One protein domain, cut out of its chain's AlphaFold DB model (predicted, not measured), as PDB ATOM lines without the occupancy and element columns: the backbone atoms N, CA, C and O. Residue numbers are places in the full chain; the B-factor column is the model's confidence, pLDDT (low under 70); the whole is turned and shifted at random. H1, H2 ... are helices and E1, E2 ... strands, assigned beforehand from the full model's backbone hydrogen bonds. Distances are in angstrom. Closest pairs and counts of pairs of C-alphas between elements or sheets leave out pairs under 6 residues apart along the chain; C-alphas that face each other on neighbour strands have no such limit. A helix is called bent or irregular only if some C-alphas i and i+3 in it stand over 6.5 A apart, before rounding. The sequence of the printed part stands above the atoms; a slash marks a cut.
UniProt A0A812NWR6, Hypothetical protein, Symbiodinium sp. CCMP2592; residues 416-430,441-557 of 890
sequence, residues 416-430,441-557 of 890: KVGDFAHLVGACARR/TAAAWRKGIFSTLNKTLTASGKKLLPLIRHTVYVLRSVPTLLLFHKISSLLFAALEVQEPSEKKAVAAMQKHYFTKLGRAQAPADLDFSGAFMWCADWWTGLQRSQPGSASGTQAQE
ATOM      1  N   LYS A 416     -11.221  -8.754  19.876       58.47
ATOM      2  CA  LYS A 416     -11.684  -9.230  21.181       58.47
ATOM      3  C   LYS A 416     -12.817  -8.314  21.632       58.47
ATOM      4  O   LYS A 416     -12.616  -7.123  21.868       58.47
ATOM      5  N   VAL A 417     -14.021  -8.866  21.709       61.75
ATOM      6  CA  VAL A 417     -15.173  -8.165  22.267       61.75
ATOM      7  C   VAL A 417     -15.248  -8.506  23.751       61.75
ATOM      8  O   VAL A 417     -15.406  -9.668  24.123       61.75
ATOM      9  N   GLY A 418     -15.096  -7.497  24.603       62.19
ATOM     10  CA  GLY A 418     -15.302  -7.618  26.035       62.19
ATOM     11  C   GLY A 418     -16.757  -7.960  26.342       62.19
ATOM     12  O   GLY A 418     -17.683  -7.421  25.739       62.19
ATOM     13  N   ASP A 419     -16.954  -8.865  27.292       72.06
ATOM     14  CA  ASP A 419     -18.278  -9.338  27.678       72.06
ATOM     15  C   ASP A 419     -19.100  -8.206  28.318       72.06
ATOM     16  O   ASP A 419     -18.757  -7.667  29.376       72.06
ATOM     17  N   PHE A 420     -20.210  -7.851  27.669       78.62
ATOM     18  CA  PHE A 420     -21.085  -6.777  28.128       78.62
ATOM     19  C   PHE A 420     -21.771  -7.114  29.464       78.62
ATOM     20  O   PHE A 420     -22.046  -6.208  30.249       78.62
ATOM     21  N   ALA A 421     -22.007  -8.396  29.773       73.56
ATOM     22  CA  ALA A 421     -22.538  -8.818  31.068       73.56
ATOM     23  C   ALA A 421     -21.522  -8.564  32.190       73.56
ATOM     24  O   ALA A 421     -21.901  -8.093  33.267       73.56
ATOM     25  N   HIS A 422     -20.228  -8.773  31.925       75.19
ATOM     26  CA  HIS A 422     -19.171  -8.333  32.833       75.19
ATOM     27  C   HIS A 422     -19.152  -6.808  32.941       75.19
ATOM     28  O   HIS A 422     -19.233  -6.302  34.055       75.19
ATOM     29  N   LEU A 423     -19.168  -6.071  31.823       83.75
ATOM     30  CA  LEU A 423     -19.205  -4.602  31.841       83.75
ATOM     31  C   LEU A 423     -20.301  -4.056  32.765       83.75
ATOM     32  O   LEU A 423     -20.034  -3.139  33.535       83.75
ATOM     33  N   VAL A 424     -21.524  -4.591  32.711       84.31
ATOM     34  CA  VAL A 424     -22.642  -4.098  33.538       84.31
ATOM     35  C   VAL A 424     -22.721  -4.744  34.926       84.31
ATOM     36  O   VAL A 424     -23.514  -4.294  35.753       84.31
ATOM     37  N   GLY A 425     -21.887  -5.749  35.210       74.62
ATOM     38  CA  GLY A 425     -21.845  -6.457  36.492       74.62
ATOM     39  C   GLY A 425     -22.962  -7.489  36.688       74.62
ATOM     40  O   GLY A 425     -23.357  -7.738  37.826       74.62
ATOM     41  N   ALA A 426     -23.488  -8.071  35.605       68.38
ATOM     42  CA  ALA A 426     -24.581  -9.051  35.622       68.38
ATOM     43  C   ALA A 426     -24.125 -10.509  35.866       68.38
ATOM     44  O   ALA A 426     -24.960 -11.380  36.108       68.38
ATOM     45  N   CYS A 427     -22.821 -10.798  35.829       60.28
ATOM     46  CA  CYS A 427     -22.290 -12.152  36.030       60.28
ATOM     47  C   CYS A 427     -22.270 -12.573  37.518       60.28
ATOM     48  O   CYS A 427     -21.930 -11.785  38.405       60.28
ATOM     49  N   ALA A 428     -22.586 -13.848  37.799       46.75
ATOM     50  CA  ALA A 428     -22.552 -14.422  39.147       46.75
ATOM     51  C   ALA A 428     -21.124 -14.415  39.724       46.75
ATOM     52  O   ALA A 428     -20.178 -14.902  39.103       46.75
ATOM     53  N   ARG A 429     -20.957 -13.862  40.931       50.88
ATOM     54  CA  ARG A 429     -19.646 -13.696  41.573       50.88
ATOM     55  C   ARG A 429     -19.163 -15.020  42.169       50.88
ATOM     56  O   ARG A 429     -19.825 -15.570  43.040       50.88
ATOM     57  N   ARG A 430     -17.959 -15.471  41.804       40.75
ATOM     58  CA  ARG A 430     -17.135 -16.291  42.707       40.75
ATOM     59  C   ARG A 430     -16.202 -15.352  43.463       40.75
ATOM     60  O   ARG A 430     -15.328 -14.728  42.867       40.75
ATOM     61  N   THR A 441      -8.194  -3.394  36.287       66.31
ATOM     62  CA  THR A 441      -9.171  -3.348  35.197       66.31
ATOM     63  C   THR A 441     -10.078  -4.574  35.223       66.31
ATOM     64  O   THR A 441     -11.292  -4.386  35.264       66.31
ATOM     65  N   ALA A 442      -9.566  -5.807  35.336       67.75
ATOM     66  CA  ALA A 442     -10.450  -6.968  35.486       67.75
ATOM     67  C   ALA A 442     -11.303  -6.902  36.763       67.75
ATOM     68  O   ALA A 442     -12.475  -7.285  36.747       67.75
ATOM     69  N   ALA A 443     -10.765  -6.376  37.867       70.62
ATOM     70  CA  ALA A 443     -11.536  -6.141  39.087       70.62
ATOM     71  C   ALA A 443     -12.669  -5.118  38.867       70.62
ATOM     72  O   ALA A 443     -13.798  -5.339  39.316       70.62
ATOM     73  N   ALA A 444     -12.398  -4.024  38.146       76.94
ATOM     74  CA  ALA A 444     -13.403  -3.031  37.774       76.94
ATOM     75  C   ALA A 444     -14.466  -3.609  36.825       76.94
ATOM     76  O   ALA A 444     -15.656  -3.341  37.006       76.94
ATOM     77  N   TRP A 445     -14.069  -4.440  35.860       74.00
ATOM     78  CA  TRP A 445     -14.988  -5.149  34.967       74.00
ATOM     79  C   TRP A 445     -15.879  -6.114  35.739       74.00
ATOM     80  O   TRP A 445     -17.090  -5.991  35.667       74.00
ATOM     81  N   ARG A 446     -15.333  -6.989  36.590       71.19
ATOM     82  CA  ARG A 446     -16.143  -7.917  37.410       71.19
ATOM     83  C   ARG A 446     -17.147  -7.209  38.320       71.19
ATOM     84  O   ARG A 446     -18.196  -7.759  38.642       71.19
ATOM     85  N   LYS A 447     -16.808  -6.005  38.774       79.75
ATOM     86  CA  LYS A 447     -17.670  -5.186  39.627       79.75
ATOM     87  C   LYS A 447     -18.767  -4.458  38.840       79.75
ATOM     88  O   LYS A 447     -19.826  -4.183  39.404       79.75
ATOM     89  N   GLY A 448     -18.519  -4.170  37.567       86.31
ATOM     90  CA  GLY A 448     -19.430  -3.492  36.657       86.31
ATOM     91  C   GLY A 448     -19.344  -1.963  36.708       86.31
ATOM     92  O   GLY A 448     -19.211  -1.350  37.773       86.31
ATOM     93  N   ILE A 449     -19.483  -1.336  35.539       91.50
ATOM     94  CA  ILE A 449     -19.379   0.109  35.308       91.50
ATOM     95  C   ILE A 449     -20.337   0.911  36.189       91.50
ATOM     96  O   ILE A 449     -19.927   1.887  36.810       91.50
ATOM     97  N   PHE A 450     -21.584   0.462  36.351       92.75
ATOM     98  CA  PHE A 450     -22.570   1.173  37.171       92.75
ATOM     99  C   PHE A 450     -22.253   1.108  38.665       92.75
ATOM    100  O   PHE A 450     -22.508   2.070  39.384       92.75
ATOM    101  N   SER A 451     -21.657   0.011  39.144       89.81
ATOM    102  CA  SER A 451     -21.195  -0.078  40.532       89.81
ATOM    103  C   SER A 451     -19.983   0.818  40.767       89.81
ATOM    104  O   SER A 451     -19.878   1.453  41.815       89.81
ATOM    105  N   THR A 452     -19.067   0.892  39.798       90.88
ATOM    106  CA  THR A 452     -17.940   1.828  39.837       90.88
ATOM    107  C   THR A 452     -18.443   3.268  39.891       90.88
ATOM    108  O   THR A 452     -18.105   3.977  40.836       90.88
ATOM    109  N   LEU A 453     -19.347   3.647  38.986       91.94
ATOM    110  CA  LEU A 453     -19.935   4.986  38.927       91.94
ATOM    111  C   LEU A 453     -20.721   5.354  40.181       91.94
ATOM    112  O   LEU A 453     -20.546   6.447  40.707       91.94
ATOM    113  N   ASN A 454     -21.511   4.435  40.735       90.69
ATOM    114  CA  ASN A 454     -22.241   4.693  41.977       90.69
ATOM    115  C   ASN A 454     -21.310   4.964  43.181       90.69
ATOM    116  O   ASN A 454     -21.737   5.572  44.161       90.69
ATOM    117  N   LYS A 455     -20.043   4.522  43.129       91.25
ATOM    118  CA  LYS A 455     -19.032   4.837  44.155       91.25
ATOM    119  C   LYS A 455     -18.227   6.101  43.857       91.25
ATOM    120  O   LYS A 455     -17.687   6.687  44.791       91.25
ATOM    121  N   THR A 456     -18.072   6.476  42.590       93.38
ATOM    122  CA  THR A 456     -17.218   7.604  42.187       93.38
ATOM    123  C   THR A 456     -17.981   8.903  41.971       93.38
ATOM    124  O   THR A 456     -17.365   9.951  42.129       93.38
ATOM    125  N   LEU A 457     -19.267   8.834  41.616       93.50
ATOM    126  CA  LEU A 457     -20.134  10.001  41.446       93.50
ATOM    127  C   LEU A 457     -20.462  10.653  42.790       93.50
ATOM    128  O   LEU A 457     -20.647   9.963  43.803       93.50
ATOM    129  N   THR A 458     -20.609  11.976  42.777       92.81
ATOM    130  CA  THR A 458     -21.098  12.735  43.934       92.81
ATOM    131  C   THR A 458     -22.570  12.412  44.227       92.81
ATOM    132  O   THR A 458     -23.261  11.760  43.438       92.81
ATOM    133  N   ALA A 459     -23.091  12.858  45.375       89.50
ATOM    134  CA  ALA A 459     -24.503  12.657  45.719       89.50
ATOM    135  C   ALA A 459     -25.454  13.263  44.666       89.50
ATOM    136  O   ALA A 459     -26.455  12.635  44.318       89.50
ATOM    137  N   SER A 460     -25.107  14.432  44.117       85.56
ATOM    138  CA  SER A 460     -25.854  15.083  43.036       85.56
ATOM    139  C   SER A 460     -25.684  14.347  41.705       85.56
ATOM    140  O   SER A 460     -26.684  14.044  41.052       85.56
ATOM    141  N   GLY A 461     -24.457  13.951  41.344       86.94
ATOM    142  CA  GLY A 461     -24.173  13.218  40.105       86.94
ATOM    143  C   GLY A 461     -24.828  11.843  40.019       86.94
ATOM    144  O   GLY A 461     -25.134  11.370  38.926       86.94
ATOM    145  N   LYS A 462     -25.147  11.202  41.151       91.06
ATOM    146  CA  LYS A 462     -25.926   9.948  41.161       91.06
ATOM    147  C   LYS A 462     -27.295  10.085  40.493       91.06
ATOM    148  O   LYS A 462     -27.790   9.096  39.957       91.06
ATOM    149  N   LYS A 463     -27.882  11.288  40.446       89.88
ATOM    150  CA  LYS A 463     -29.129  11.553  39.706       89.88
ATOM    151  C   LYS A 463     -28.970  11.359  38.194       89.88
ATOM    152  O   LYS A 463     -29.953  11.082  37.518       89.88
ATOM    153  N   LEU A 464     -27.741  11.430  37.673       88.62
ATOM    154  CA  LEU A 464     -27.419  11.214  36.260       88.62
ATOM    155  C   LEU A 464     -27.246   9.731  35.901       88.62
ATOM    156  O   LEU A 464     -27.174   9.395  34.720       88.62
ATOM    157  N   LEU A 465     -27.216   8.815  36.879       89.38
ATOM    158  CA  LEU A 465     -27.043   7.378  36.626       89.38
ATOM    159  C   LEU A 465     -28.036   6.786  35.607       89.38
ATOM    160  O   LEU A 465     -27.590   5.965  34.804       89.38
ATOM    161  N   PRO A 466     -29.333   7.157  35.578       90.25
ATOM    162  CA  PRO A 466     -30.252   6.689  34.541       90.25
ATOM    163  C   PRO A 466     -29.823   7.113  33.130       90.25
ATOM    164  O   PRO A 466     -29.810   6.276  32.226       90.25
ATOM    165  N   LEU A 467     -29.396   8.370  32.954       90.75
ATOM    166  CA  LEU A 467     -28.896   8.889  31.678       90.75
ATOM    167  C   LEU A 467     -27.590   8.198  31.271       90.75
ATOM    168  O   LEU A 467     -27.458   7.756  30.130       90.75
ATOM    169  N   ILE A 468     -26.650   8.028  32.207       92.81
ATOM    170  CA  ILE A 468     -25.385   7.326  31.948       92.81
ATOM    171  C   ILE A 468     -25.658   5.871  31.558       92.81
ATOM    172  O   ILE A 468     -25.086   5.365  30.595       92.81
ATOM    173  N   ARG A 469     -26.568   5.193  32.268       92.50
ATOM    174  CA  ARG A 469     -26.981   3.822  31.953       92.50
ATOM    175  C   ARG A 469     -27.549   3.732  30.549       92.50
ATOM    176  O   ARG A 469     -27.079   2.903  29.775       92.50
ATOM    177  N   HIS A 470     -28.502   4.593  30.216       91.19
ATOM    178  CA  HIS A 470     -29.079   4.639  28.879       91.19
ATOM    179  C   HIS A 470     -28.002   4.868  27.806       91.19
ATOM    180  O   HIS A 470     -27.931   4.111  26.840       91.19
ATOM    181  N   THR A 471     -27.093   5.818  28.036       94.69
ATOM    182  CA  THR A 471     -25.974   6.129  27.132       94.69
ATOM    183  C   THR A 471     -25.059   4.924  26.906       94.69
ATOM    184  O   THR A 471     -24.758   4.597  25.763       94.69
ATOM    185  N   VAL A 472     -24.664   4.203  27.964       93.06
ATOM    186  CA  VAL A 472     -23.816   2.997  27.856       93.06
ATOM    187  C   VAL A 472     -24.513   1.886  27.061       93.06
ATOM    188  O   VAL A 472     -23.883   1.244  26.219       93.06
ATOM    189  N   TYR A 473     -25.815   1.670  27.274       90.06
ATOM    190  CA  TYR A 473     -26.582   0.691  26.494       90.06
ATOM    191  C   TYR A 473     -26.716   1.079  25.017       90.06
ATOM    192  O   TYR A 473     -26.729   0.192  24.165       90.06
ATOM    193  N   VAL A 474     -26.799   2.374  24.704       91.31
ATOM    194  CA  VAL A 474     -26.822   2.865  23.318       91.31
ATOM    195  C   VAL A 474     -25.453   2.713  22.661       91.31
ATOM    196  O   VAL A 474     -25.370   2.157  21.570       91.31
ATOM    197  N   LEU A 475     -24.375   3.104  23.348       93.75
ATOM    198  CA  LEU A 475     -22.997   2.973  22.864       93.75
ATOM    199  C   LEU A 475     -22.627   1.533  22.479       93.75
ATOM    200  O   LEU A 475     -21.798   1.347  21.594       93.75
ATOM    201  N   ARG A 476     -23.257   0.518  23.089       89.06
ATOM    202  CA  ARG A 476     -23.017  -0.899  22.768       89.06
ATOM    203  C   ARG A 476     -23.150  -1.193  21.271       89.06
ATOM    204  O   ARG A 476     -22.270  -1.844  20.725       89.06
ATOM    205  N   SER A 477     -24.208  -0.719  20.610       86.56
ATOM    206  CA  SER A 477     -24.530  -1.061  19.208       86.56
ATOM    207  C   SER A 477     -24.491   0.113  18.239       86.56
ATOM    208  O   SER A 477     -24.915  -0.020  17.088       86.56
ATOM    209  N   VAL A 478     -23.976   1.266  18.674       92.62
ATOM    210  CA  VAL A 478     -23.688   2.375  17.760       92.62
ATOM    211  C   VAL A 478     -22.800   1.854  16.621       92.62
ATOM    212  O   VAL A 478     -21.794   1.208  16.891       92.62
ATOM    213  N   PRO A 479     -23.158   2.069  15.348       90.12
ATOM    214  CA  PRO A 479     -22.561   1.322  14.244       90.12
ATOM    215  C   PRO A 479     -21.147   1.767  13.868       90.12
ATOM    216  O   PRO A 479     -20.393   0.944  13.349       90.12
ATOM    217  N   THR A 480     -20.786   3.030  14.120       91.50
ATOM    218  CA  THR A 480     -19.535   3.632  13.638       91.50
ATOM    219  C   THR A 480     -18.656   4.175  14.761       91.50
ATOM    220  O   THR A 480     -19.151   4.631  15.796       91.50
ATOM    221  N   LEU A 481     -17.336   4.160  14.545       91.44
ATOM    222  CA  LEU A 481     -16.346   4.676  15.496       91.44
ATOM    223  C   LEU A 481     -16.504   6.188  15.707       91.44
ATOM    224  O   LEU A 481     -16.396   6.657  16.837       91.44
ATOM    225  N   LEU A 482     -16.805   6.951  14.647       93.56
ATOM    226  CA  LEU A 482     -17.046   8.396  14.747       93.56
ATOM    227  C   LEU A 482     -18.226   8.714  15.673       93.56
ATOM    228  O   LEU A 482     -18.099   9.557  16.563       93.56
ATOM    229  N   LEU A 483     -19.354   8.016  15.512       95.25
ATOM    230  CA  LEU A 483     -20.525   8.234  16.358       95.25
ATOM    231  C   LEU A 483     -20.278   7.761  17.796       95.25
ATOM    232  O   LEU A 483     -20.667   8.446  18.744       95.25
ATOM    233  N   PHE A 484     -19.572   6.638  17.970       95.56
ATOM    234  CA  PHE A 484     -19.151   6.167  19.290       95.56
ATOM    235  C   PHE A 484     -18.287   7.223  19.994       95.56
ATOM    236  O   PHE A 484     -18.533   7.564  21.154       95.56
ATOM    237  N   HIS A 485     -17.312   7.791  19.282       95.38
ATOM    238  CA  HIS A 485     -16.436   8.836  19.794       95.38
ATOM    239  C   HIS A 485     -17.196  10.123  20.142       95.38
ATOM    240  O   HIS A 485     -16.966  10.670  21.224       95.38
ATOM    241  N   LYS A 486     -18.123  10.584  19.290       95.81
ATOM    242  CA  LYS A 486     -18.949  11.780  19.540       95.81
ATOM    243  C   LYS A 486     -19.770  11.629  20.823       95.81
ATOM    244  O   LYS A 486     -19.657  12.466  21.716       95.81
ATOM    245  N   ILE A 487     -20.534  10.540  20.952       97.12
ATOM    246  CA  ILE A 487     -21.384  10.288  22.129       97.12
ATOM    247  C   ILE A 487     -20.530  10.132  23.395       97.12
ATOM    248  O   ILE A 487     -20.869  10.689  24.437       97.12
ATOM    249  N   SER A 488     -19.398   9.425  23.314       97.00
ATOM    250  CA  SER A 488     -18.491   9.251  24.459       97.00
ATOM    251  C   SER A 488     -17.875  10.576  24.914       97.00
ATOM    252  O   SER A 488     -17.798  10.846  26.109       97.00
ATOM    253  N   SER A 489     -17.476  11.433  23.969       95.69
ATOM    254  CA  SER A 489     -16.918  12.755  24.273       95.69
ATOM    255  C   SER A 489     -17.954  13.664  24.930       95.69
ATOM    256  O   SER A 489     -17.646  14.307  25.931       95.69
ATOM    257  N   LEU A 490     -19.193  13.663  24.425       96.00
ATOM    258  CA  LEU A 490     -20.304  14.402  25.031       96.00
ATOM    259  C   LEU A 490     -20.648  13.879  26.426       96.00
ATOM    260  O   LEU A 490     -20.909  14.676  27.318       96.00
ATOM    261  N   LEU A 491     -20.599  12.562  26.643       96.62
ATOM    262  CA  LEU A 491     -20.795  11.973  27.967       96.62
ATOM    263  C   LEU A 491     -19.755  12.477  28.971       96.62
ATOM    264  O   LEU A 491     -20.118  12.868  30.078       96.62
ATOM    265  N   PHE A 492     -18.475  12.487  28.598       96.50
ATOM    266  CA  PHE A 492     -17.426  12.983  29.486       96.50
ATOM    267  C   PHE A 492     -17.553  14.484  29.735       96.50
ATOM    268  O   PHE A 492     -17.541  14.893  30.892       96.50
ATOM    269  N   ALA A 493     -17.780  15.283  28.691       93.81
ATOM    270  CA  ALA A 493     -17.987  16.723  28.830       93.81
ATOM    271  C   ALA A 493     -19.198  17.043  29.726       93.81
ATOM    272  O   ALA A 493     -19.093  17.852  30.645       93.81
ATOM    273  N   ALA A 494     -20.327  16.351  29.530       92.06
ATOM    274  CA  ALA A 494     -21.532  16.545  30.332       92.06
ATOM    275  C   ALA A 494     -21.306  16.242  31.820       92.06
ATOM    276  O   ALA A 494     -21.909  16.894  32.668       92.06
ATOM    277  N   LEU A 495     -20.444  15.274  32.150       92.81
ATOM    278  CA  LEU A 495     -20.081  14.941  33.530       92.81
ATOM    279  C   LEU A 495     -19.077  15.936  34.134       92.81
ATOM    280  O   LEU A 495     -19.173  16.270  35.315       92.81
ATOM    281  N   GLU A 496     -18.124  16.429  33.346       93.06
ATOM    282  CA  GLU A 496     -17.117  17.390  33.812       93.06
ATOM    283  C   GLU A 496     -17.701  18.778  34.097       93.06
ATOM    284  O   GLU A 496     -17.229  19.441  35.019       93.06
ATOM    285  N   VAL A 497     -18.735  19.191  33.361       90.25
ATOM    286  CA  VAL A 497     -19.401  20.501  33.509       90.25
ATOM    287  C   VAL A 497     -20.370  20.550  34.704       90.25
ATOM    288  O   VAL A 497     -20.845  21.622  35.063       90.25
ATOM    289  N   GLN A 498     -20.665  19.420  35.356       89.12
ATOM    290  CA  GLN A 498     -21.530  19.410  36.544       89.12
ATOM    291  C   GLN A 498     -20.938  20.223  37.704       89.12
ATOM    292  O   GLN A 498     -19.722  20.346  37.840       89.12
ATOM    293  N   GLU A 499     -21.804  20.703  38.596       84.50
ATOM    294  CA  GLU A 499     -21.410  21.328  39.858       84.50
ATOM    295  C   GLU A 499     -21.959  20.522  41.050       84.50
ATOM    296  O   GLU A 499     -23.176  20.473  41.257       84.50
ATOM    297  N   PRO A 500     -21.097  19.869  41.857       86.31
ATOM    298  CA  PRO A 500     -19.647  19.715  41.688       86.31
ATOM    299  C   PRO A 500     -19.257  18.820  40.495       86.31
ATOM    300  O   PRO A 500     -19.986  17.904  40.120       86.31
ATOM    301  N   SER A 501     -18.067  19.060  39.936       91.44
ATOM    302  CA  SER A 501     -17.569  18.362  38.741       91.44
ATOM    303  C   SER A 501     -17.305  16.876  38.991       91.44
ATOM    304  O   SER A 501     -16.622  16.499  39.948       91.44
ATOM    305  N   GLU A 502     -17.767  16.009  38.086       95.38
ATOM    306  CA  GLU A 502     -17.676  14.548  38.227       95.38
ATOM    307  C   GLU A 502     -16.361  13.958  37.675       95.38
ATOM    308  O   GLU A 502     -16.317  12.818  37.197       95.38
ATOM    309  N   LYS A 503     -15.244  14.698  37.773       94.06
ATOM    310  CA  LYS A 503     -13.923  14.297  37.229       94.06
ATOM    311  C   LYS A 503     -13.470  12.915  37.694       94.06
ATOM    312  O   LYS A 503     -12.866  12.166  36.931       94.06
ATOM    313  N   LYS A 504     -13.776  12.544  38.942       94.50
ATOM    314  CA  LYS A 504     -13.425  11.226  39.498       94.50
ATOM    315  C   LYS A 504     -14.152  10.088  38.777       94.50
ATOM    316  O   LYS A 504     -13.559   9.034  38.547       94.50
ATOM    317  N   ALA A 505     -15.421  10.291  38.426       93.31
ATOM    318  CA  ALA A 505     -16.196   9.321  37.665       93.31
ATOM    319  C   ALA A 505     -15.683   9.218  36.223       93.31
ATOM    320  O   ALA A 505     -15.472   8.109  35.734       93.31
ATOM    321  N   VAL A 506     -15.386  10.356  35.591       95.88
ATOM    322  CA  VAL A 506     -14.816  10.408  34.236       95.88
ATOM    323  C   VAL A 506     -13.458   9.708  34.174       95.88
ATOM    324  O   VAL A 506     -13.274   8.815  33.350       95.88
ATOM    325  N   ALA A 507     -12.546  10.003  35.102       94.75
ATOM    326  CA  ALA A 507     -11.243   9.345  35.177       94.75
ATOM    327  C   ALA A 507     -11.370   7.822  35.361       94.75
ATOM    328  O   ALA A 507     -10.645   7.056  34.727       94.75
ATOM    329  N   ALA A 508     -12.320   7.358  36.181       92.31
ATOM    330  CA  ALA A 508     -12.578   5.929  36.347       92.31
ATOM    331  C   ALA A 508     -13.113   5.280  35.058       92.31
ATOM    332  O   ALA A 508     -12.709   4.165  34.726       92.31
ATOM    333  N   MET A 509     -13.988   5.972  34.317       93.75
ATOM    334  CA  MET A 509     -14.485   5.494  33.024       93.75
ATOM    335  C   MET A 509     -13.365   5.372  31.996       93.75
ATOM    336  O   MET A 509     -13.185   4.305  31.408       93.75
ATOM    337  N   GLN A 510     -12.590   6.441  31.831       94.25
ATOM    338  CA  GLN A 510     -11.484   6.514  30.881       94.25
ATOM    339  C   GLN A 510     -10.363   5.521  31.202       94.25
ATOM    340  O   GLN A 510      -9.722   5.024  30.288       94.25
ATOM    341  N   LYS A 511     -10.129   5.210  32.485       90.38
ATOM    342  CA  LYS A 511      -9.092   4.258  32.902       90.38
ATOM    343  C   LYS A 511      -9.485   2.798  32.672       90.38
ATOM    344  O   LYS A 511      -8.622   1.984  32.360       90.38
ATOM    345  N   HIS A 512     -10.749   2.443  32.906       87.06
ATOM    346  CA  HIS A 512     -11.147   1.034  33.025       87.06
ATOM    347  C   HIS A 512     -12.048   0.522  31.903       87.06
ATOM    348  O   HIS A 512     -12.090  -0.688  31.683       87.06
ATOM    349  N   TYR A 513     -12.794   1.397  31.228       89.75
ATOM    350  CA  TYR A 513     -13.849   0.975  30.301       89.75
ATOM    351  C   TYR A 513     -13.721   1.572  28.897       89.75
ATOM    352  O   TYR A 513     -14.427   1.114  28.003       89.75
ATOM    353  N   PHE A 514     -12.850   2.558  28.689       92.19
ATOM    354  CA  PHE A 514     -12.620   3.194  27.393       92.19
ATOM    355  C   PHE A 514     -11.133   3.195  27.054       92.19
ATOM    356  O   PHE A 514     -10.283   3.254  27.937       92.19
ATOM    357  N   THR A 515     -10.842   3.189  25.761       90.00
ATOM    358  CA  THR A 515      -9.489   3.186  25.208       90.00
ATOM    359  C   THR A 515      -9.349   4.355  24.244       90.00
ATOM    360  O   THR A 515     -10.265   4.651  23.472       90.00
ATOM    361  N   LYS A 516      -8.198   5.032  24.283       90.81
ATOM    362  CA  LYS A 516      -7.836   6.053  23.295       90.81
ATOM    363  C   LYS A 516      -7.119   5.378  22.133       90.81
ATOM    364  O   LYS A 516      -6.077   4.766  22.339       90.81
ATOM    365  N   LEU A 517      -7.670   5.501  20.932       86.56
ATOM    366  CA  LEU A 517      -7.011   5.101  19.693       86.56
ATOM    367  C   LEU A 517      -6.237   6.294  19.141       86.56
ATOM    368  O   LEU A 517      -6.826   7.349  18.903       86.56
ATOM    369  N   GLY A 518      -4.929   6.131  18.954       83.56
ATOM    370  CA  GLY A 518      -4.106   7.138  18.284       83.56
ATOM    371  C   GLY A 518      -4.403   7.203  16.783       83.56
ATOM    372  O   GLY A 518      -4.983   6.277  16.217       83.56
ATOM    373  N   ARG A 519      -3.955   8.271  16.110       74.62
ATOM    374  CA  ARG A 519      -4.193   8.486  14.669       74.62
ATOM    375  C   ARG A 519      -3.770   7.303  13.788       74.62
ATOM    376  O   ARG A 519      -4.500   6.945  12.876       74.62
ATOM    377  N   ALA A 520      -2.642   6.661  14.092       72.62
ATOM    378  CA  ALA A 520      -2.144   5.500  13.342       72.62
ATOM    379  C   ALA A 520      -3.011   4.231  13.490       72.62
ATOM    380  O   ALA A 520      -2.846   3.286  12.728       72.62
ATOM    381  N   GLN A 521      -3.900   4.188  14.486       71.44
ATOM    382  CA  GLN A 521      -4.790   3.056  14.763       71.44
ATOM    383  C   GLN A 521      -6.228   3.307  14.285       71.44
ATOM    384  O   GLN A 521      -7.059   2.402  14.361       71.44
ATOM    385  N   ALA A 522      -6.543   4.529  13.848       70.62
ATOM    386  CA  ALA A 522      -7.848   4.851  13.291       70.62
ATOM    387  C   ALA A 522      -7.985   4.258  11.872       70.62
ATOM    388  O   ALA A 522      -6.986   4.173  11.154       70.62
ATOM    389  N   PRO A 523      -9.198   3.848  11.455       73.75
ATOM    390  CA  PRO A 523      -9.467   3.442  10.077       73.75
ATOM    391  C   PRO A 523      -8.963   4.481   9.065       73.75
ATOM    392  O   PRO A 523      -9.229   5.673   9.212       73.75
ATOM    393  N   ALA A 524      -8.230   4.025   8.046       71.38
ATOM    394  CA  ALA A 524      -7.572   4.896   7.069       71.38
ATOM    395  C   ALA A 524      -8.553   5.717   6.211       71.38
ATOM    396  O   ALA A 524      -8.166   6.716   5.614       71.38
ATOM    397  N   ASP A 525      -9.815   5.295   6.140       76.94
ATOM    398  CA  ASP A 525     -10.891   5.956   5.406       76.94
ATOM    399  C   ASP A 525     -11.592   7.072   6.202       76.94
ATOM    400  O   ASP A 525     -12.470   7.742   5.651       76.94
ATOM    401  N   LEU A 526     -11.215   7.287   7.469       83.38
ATOM    402  CA  LEU A 526     -11.735   8.368   8.302       83.38
ATOM    403  C   LEU A 526     -10.867   9.627   8.196       83.38
ATOM    404  O   LEU A 526      -9.686   9.633   8.543       83.38
ATOM    405  N   ASP A 527     -11.501  10.730   7.812       85.06
ATOM    406  CA  ASP A 527     -10.922  12.068   7.840       85.06
ATOM    407  C   ASP A 527     -11.098  12.677   9.238       85.06
ATOM    408  O   ASP A 527     -12.087  13.349   9.555       85.06
ATOM    409  N   PHE A 528     -10.152  12.352  10.123       81.12
ATOM    410  CA  PHE A 528     -10.134  12.806  11.510       81.12
ATOM    411  C   PHE A 528      -8.814  13.508  11.856       81.12
ATOM    412  O   PHE A 528      -7.733  12.920  11.794       81.12
ATOM    413  N   SER A 529      -8.918  14.772  12.275       78.62
ATOM    414  CA  SER A 529      -7.784  15.637  12.636       78.62
ATOM    415  C   SER A 529      -7.477  15.682  14.139       78.62
ATOM    416  O   SER A 529      -6.497  16.309  14.543       78.62
ATOM    417  N   GLY A 530      -8.287  15.032  14.983       80.31
ATOM    418  CA  GLY A 530      -8.074  15.012  16.431       80.31
ATOM    419  C   GLY A 530      -6.908  14.114  16.864       80.31
ATOM    420  O   GLY A 530      -6.499  13.194  16.157       80.31
ATOM    421  N   ALA A 531      -6.386  14.357  18.069       84.69
ATOM    422  CA  ALA A 531      -5.241  13.613  18.605       84.69
ATOM    423  C   ALA A 531      -5.543  12.123  18.858       84.69
ATOM    424  O   ALA A 531      -4.662  11.274  18.726       84.69
ATOM    425  N   PHE A 532      -6.781  11.805  19.240       91.12
ATOM    426  CA  PHE A 532      -7.225  10.441  19.508       91.12
ATOM    427  C   PHE A 532      -8.734  10.295  19.304       91.12
ATOM    428  O   PHE A 532      -9.480  11.269  19.399       91.12
ATOM    429  N   MET A 533      -9.184   9.057  19.110       90.81
ATOM    430  CA  MET A 533     -10.598   8.683  19.146       90.81
ATOM    431  C   MET A 533     -10.893   7.813  20.366       90.81
ATOM    432  O   MET A 533     -10.037   7.061  20.832       90.81
ATOM    433  N   TRP A 534     -12.116   7.899  20.885       93.88
ATOM    434  CA  TRP A 534     -12.573   6.994  21.940       93.88
ATOM    435  C   TRP A 534     -13.072   5.700  21.311       93.88
ATOM    436  O   TRP A 534     -13.829   5.735  20.345       93.88
ATOM    437  N   CYS A 535     -12.682   4.576  21.892       91.50
ATOM    438  CA  CYS A 535     -13.162   3.241  21.564       91.50
ATOM    439  C   CYS A 535     -13.353   2.456  22.868       91.50
ATOM    440  O   CYS A 535     -12.969   2.922  23.944       91.50
ATOM    441  N   ALA A 536     -13.947   1.271  22.798       89.31
ATOM    442  CA  ALA A 536     -14.051   0.382  23.942       89.31
ATOM    443  C   ALA A 536     -14.088  -1.086  23.524       89.31
ATOM    444  O   ALA A 536     -14.647  -1.437  22.485       89.31
ATOM    445  N   ASP A 537     -13.570  -1.964  24.383       82.88
ATOM    446  CA  ASP A 537     -13.526  -3.394  24.081       82.88
ATOM    447  C   ASP A 537     -14.909  -4.049  24.057       82.88
ATOM    448  O   ASP A 537     -15.121  -5.032  23.351       82.88
ATOM    449  N   TRP A 538     -15.875  -3.491  24.784       84.88
ATOM    450  CA  TRP A 538     -17.264  -3.959  24.850       84.88
ATOM    451  C   TRP A 538     -18.178  -3.363  23.765       84.88
ATOM    452  O   TRP A 538     -19.363  -3.691  23.724       84.88
ATOM    453  N   TRP A 539     -17.665  -2.472  22.912       88.94
ATOM    454  CA  TRP A 539     -18.423  -1.904  21.795       88.94
ATOM    455  C   TRP A 539     -18.632  -2.965  20.704       88.94
ATOM    456  O   TRP A 539     -17.695  -3.649  20.316       88.94
ATOM    457  N   THR A 540     -19.846  -3.135  20.192       82.94
ATOM    458  CA  THR A 540     -20.189  -4.186  19.214       82.94
ATOM    459  C   THR A 540     -20.810  -3.604  17.949       82.94
ATOM    460  O   THR A 540     -21.697  -4.211  17.354       82.94
ATOM    461  N   GLY A 541     -20.417  -2.386  17.574       83.50
ATOM    462  CA  GLY A 541     -20.889  -1.736  16.352       83.50
ATOM    463  C   GLY A 541     -20.452  -2.468  15.086       83.50
ATOM    464  O   GLY A 541     -19.433  -3.158  15.084       83.50
ATOM    465  N   LEU A 542     -21.192  -2.263  13.991       82.69
ATOM    466  CA  LEU A 542     -20.940  -2.900  12.690       82.69
ATOM    467  C   LEU A 542     -19.531  -2.644  12.129       82.69
ATOM    468  O   LEU A 542     -18.972  -3.523  11.488       82.69
ATOM    469  N   GLN A 543     -18.938  -1.467  12.368       82.69
ATOM    470  CA  GLN A 543     -17.550  -1.189  11.962       82.69
ATOM    471  C   GLN A 543     -16.507  -1.950  12.797       82.69
ATOM    472  O   GLN A 543     -15.356  -2.068  12.384       82.69
ATOM    473  N   ARG A 544     -16.886  -2.428  13.987       78.38
ATOM    474  CA  ARG A 544     -15.976  -3.086  14.927       78.38
ATOM    475  C   ARG A 544     -16.061  -4.605  14.824       78.38
ATOM    476  O   ARG A 544     -15.053  -5.279  14.647       78.38
ATOM    477  N   SER A 545     -17.260  -5.160  14.948       72.88
ATOM    478  CA  SER A 545     -17.480  -6.608  14.980       72.88
ATOM    479  C   SER A 545     -18.345  -7.059  13.814       72.88
ATOM    480  O   SER A 545     -19.368  -6.434  13.538       72.88
ATOM    481  N   GLN A 546     -17.985  -8.194  13.205       71.44
ATOM    482  CA  GLN A 546     -18.851  -8.869  12.238       71.44
ATOM    483  C   GLN A 546     -20.228  -9.128  12.880       71.44
ATOM    484  O   GLN A 546     -20.277  -9.535  14.052       71.44
ATOM    485  N   PRO A 547     -21.343  -8.936  12.157       71.69
ATOM    486  CA  PRO A 547     -22.663  -9.279  12.671       71.69
ATOM    487  C   PRO A 547     -22.713 -10.706  13.233       71.69
ATOM    488  O   PRO A 547     -22.190 -11.641  12.629       71.69
ATOM    489  N   GLY A 548     -23.299 -10.873  14.419       66.94
ATOM    490  CA  GLY A 548     -23.420 -12.179  15.079       66.94
ATOM    491  C   GLY A 548     -22.155 -12.695  15.772       66.94
ATOM    492  O   GLY A 548     -22.216 -13.709  16.460       66.94
ATOM    493  N   SER A 549     -21.016 -11.999  15.648       62.66
ATOM    494  CA  SER A 549     -19.748 -12.405  16.282       62.66
ATOM    495  C   SER A 549     -19.551 -11.853  17.700       62.66
ATOM    496  O   SER A 549     -18.641 -12.274  18.414       62.66
ATOM    497  N   ALA A 550     -20.419 -10.944  18.155       64.38
ATOM    498  CA  ALA A 550     -20.361 -10.324  19.480       64.38
ATOM    499  C   ALA A 550     -20.868 -11.240  20.621       64.38
ATOM    500  O   ALA A 550     -21.423 -10.773  21.616       64.38
ATOM    501  N   SER A 551     -20.677 -12.554  20.489       55.38
ATOM    502  CA  SER A 551     -21.261 -13.604  21.332       55.38
ATOM    503  C   SER A 551     -20.419 -13.982  22.560       55.38
ATOM    504  O   SER A 551     -20.631 -15.057  23.134       55.38
ATOM    505  N   GLY A 552     -19.448 -13.144  22.957       47.66
ATOM    506  CA  GLY A 552     -18.569 -13.379  24.112       47.66
ATOM    507  C   GLY A 552     -19.381 -13.786  25.344       47.66
ATOM    508  O   GLY A 552     -20.263 -13.039  25.750       47.66
ATOM    509  N   THR A 553     -19.144 -15.017  25.826       44.19
ATOM    510  CA  THR A 553     -19.879 -15.788  26.864       44.19
ATOM    511  C   THR A 553     -21.407 -15.897  26.726       44.19
ATOM    512  O   THR A 553     -21.987 -16.779  27.352       44.19
ATOM    513  N   GLN A 554     -22.072 -15.144  25.847       45.12
ATOM    514  CA  GLN A 554     -23.499 -15.293  25.538       45.12
ATOM    515  C   GLN A 554     -23.834 -16.588  24.803       45.12
ATOM    516  O   GLN A 554     -24.995 -16.990  24.797       45.12
ATOM    517  N   ALA A 555     -22.843 -17.322  24.289       39.56
ATOM    518  CA  ALA A 555     -23.037 -18.742  24.018       39.56
ATOM    519  C   ALA A 555     -23.643 -19.449  25.250       39.56
ATOM    520  O   ALA A 555     -24.545 -20.249  25.072       39.56
ATOM    521  N   GLN A 556     -23.299 -19.073  26.493       37.41
ATOM    522  CA  GLN A 556     -23.983 -19.550  27.706       37.41
ATOM    523  C   GLN A 556     -25.430 -19.041  27.856       37.41
ATOM    524  O   GLN A 556     -26.268 -19.774  28.380       37.41
ATOM    525  N   GLU A 557     -25.767 -17.832  27.399       34.59
ATOM    526  CA  GLU A 557     -27.150 -17.322  27.391       34.59
ATOM    527  C   GLU A 557     -28.004 -18.033  26.327       34.59
ATOM    528  O   GLU A 557     -29.108 -18.483  26.631       34.59
TER     529      GLU A 557
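AT A GLANCE: This is residues 416 to 430 and 441 to 557 of the 890 residues of the protein "Hypothetical protein" of Symbiodinium sp. CCMP2592 (UniProt A0A812NWR6). Four helices, H3 to H6, make a small bundle, each running opposite to the one before, with long H4 and H5 side by side. Short H1 and H2 pack on each other at one side of it, E2 of the hairpin E1 and E2 packs on H5, and residues 536 to 557 trail away without a named element. The printed part has 132 residues with six named helices, then two antiparallel strands, and is mostly helix. It is compact, with a radius of gyration of the C-alphas of 15.1 A, and flat, spanning 42 by 41 by 22 A.

IN THESE COORDINATES: H1 is residues 420 to 424, from C-alpha (-21.085, -6.777, 28.128). H2 is 441 to 447, H3 449 to 456, H4 461 to 475 (20.1 A), H5 481 to 496 (22.3 A) and H6 503 to 512 (14.2 A). E1 is 515 to 518; E2, 532 to 535, ends at C-alpha (-13.162, 3.241, 21.564).

HOW THE PARTS SIT: H1 touches H2, C-alphas Leu 423 and Trp 445 being closest at 5.3 A. H3 and H4 form a hairpin, a shallow tilt of 23 degrees. H4 and H5, a hairpin, touch at 1 degree, closest at C-alphas Leu 475 and Phe 484, 6.1 A. H6 touches H3, closest at C-alphas Thr 456 and Ala 505, 4.9 A. N 515 and O 535 of the hairpin E1 and E2 are 2.8 A apart. O i to N i+4 pairs are within hydrogen-bond range throughout H1, H2, H3, H5 and H6, and 8 of 11 in H4, which is irregular: C-alphas 463 and 466 are 7.2 A apart.

THE WHOLE: Residues 431 to 440 are not printed, a gap of 17.0 A between C-alphas. The E1 to E2 link is long. Residues 548 to 557 are among those under pLDDT 70.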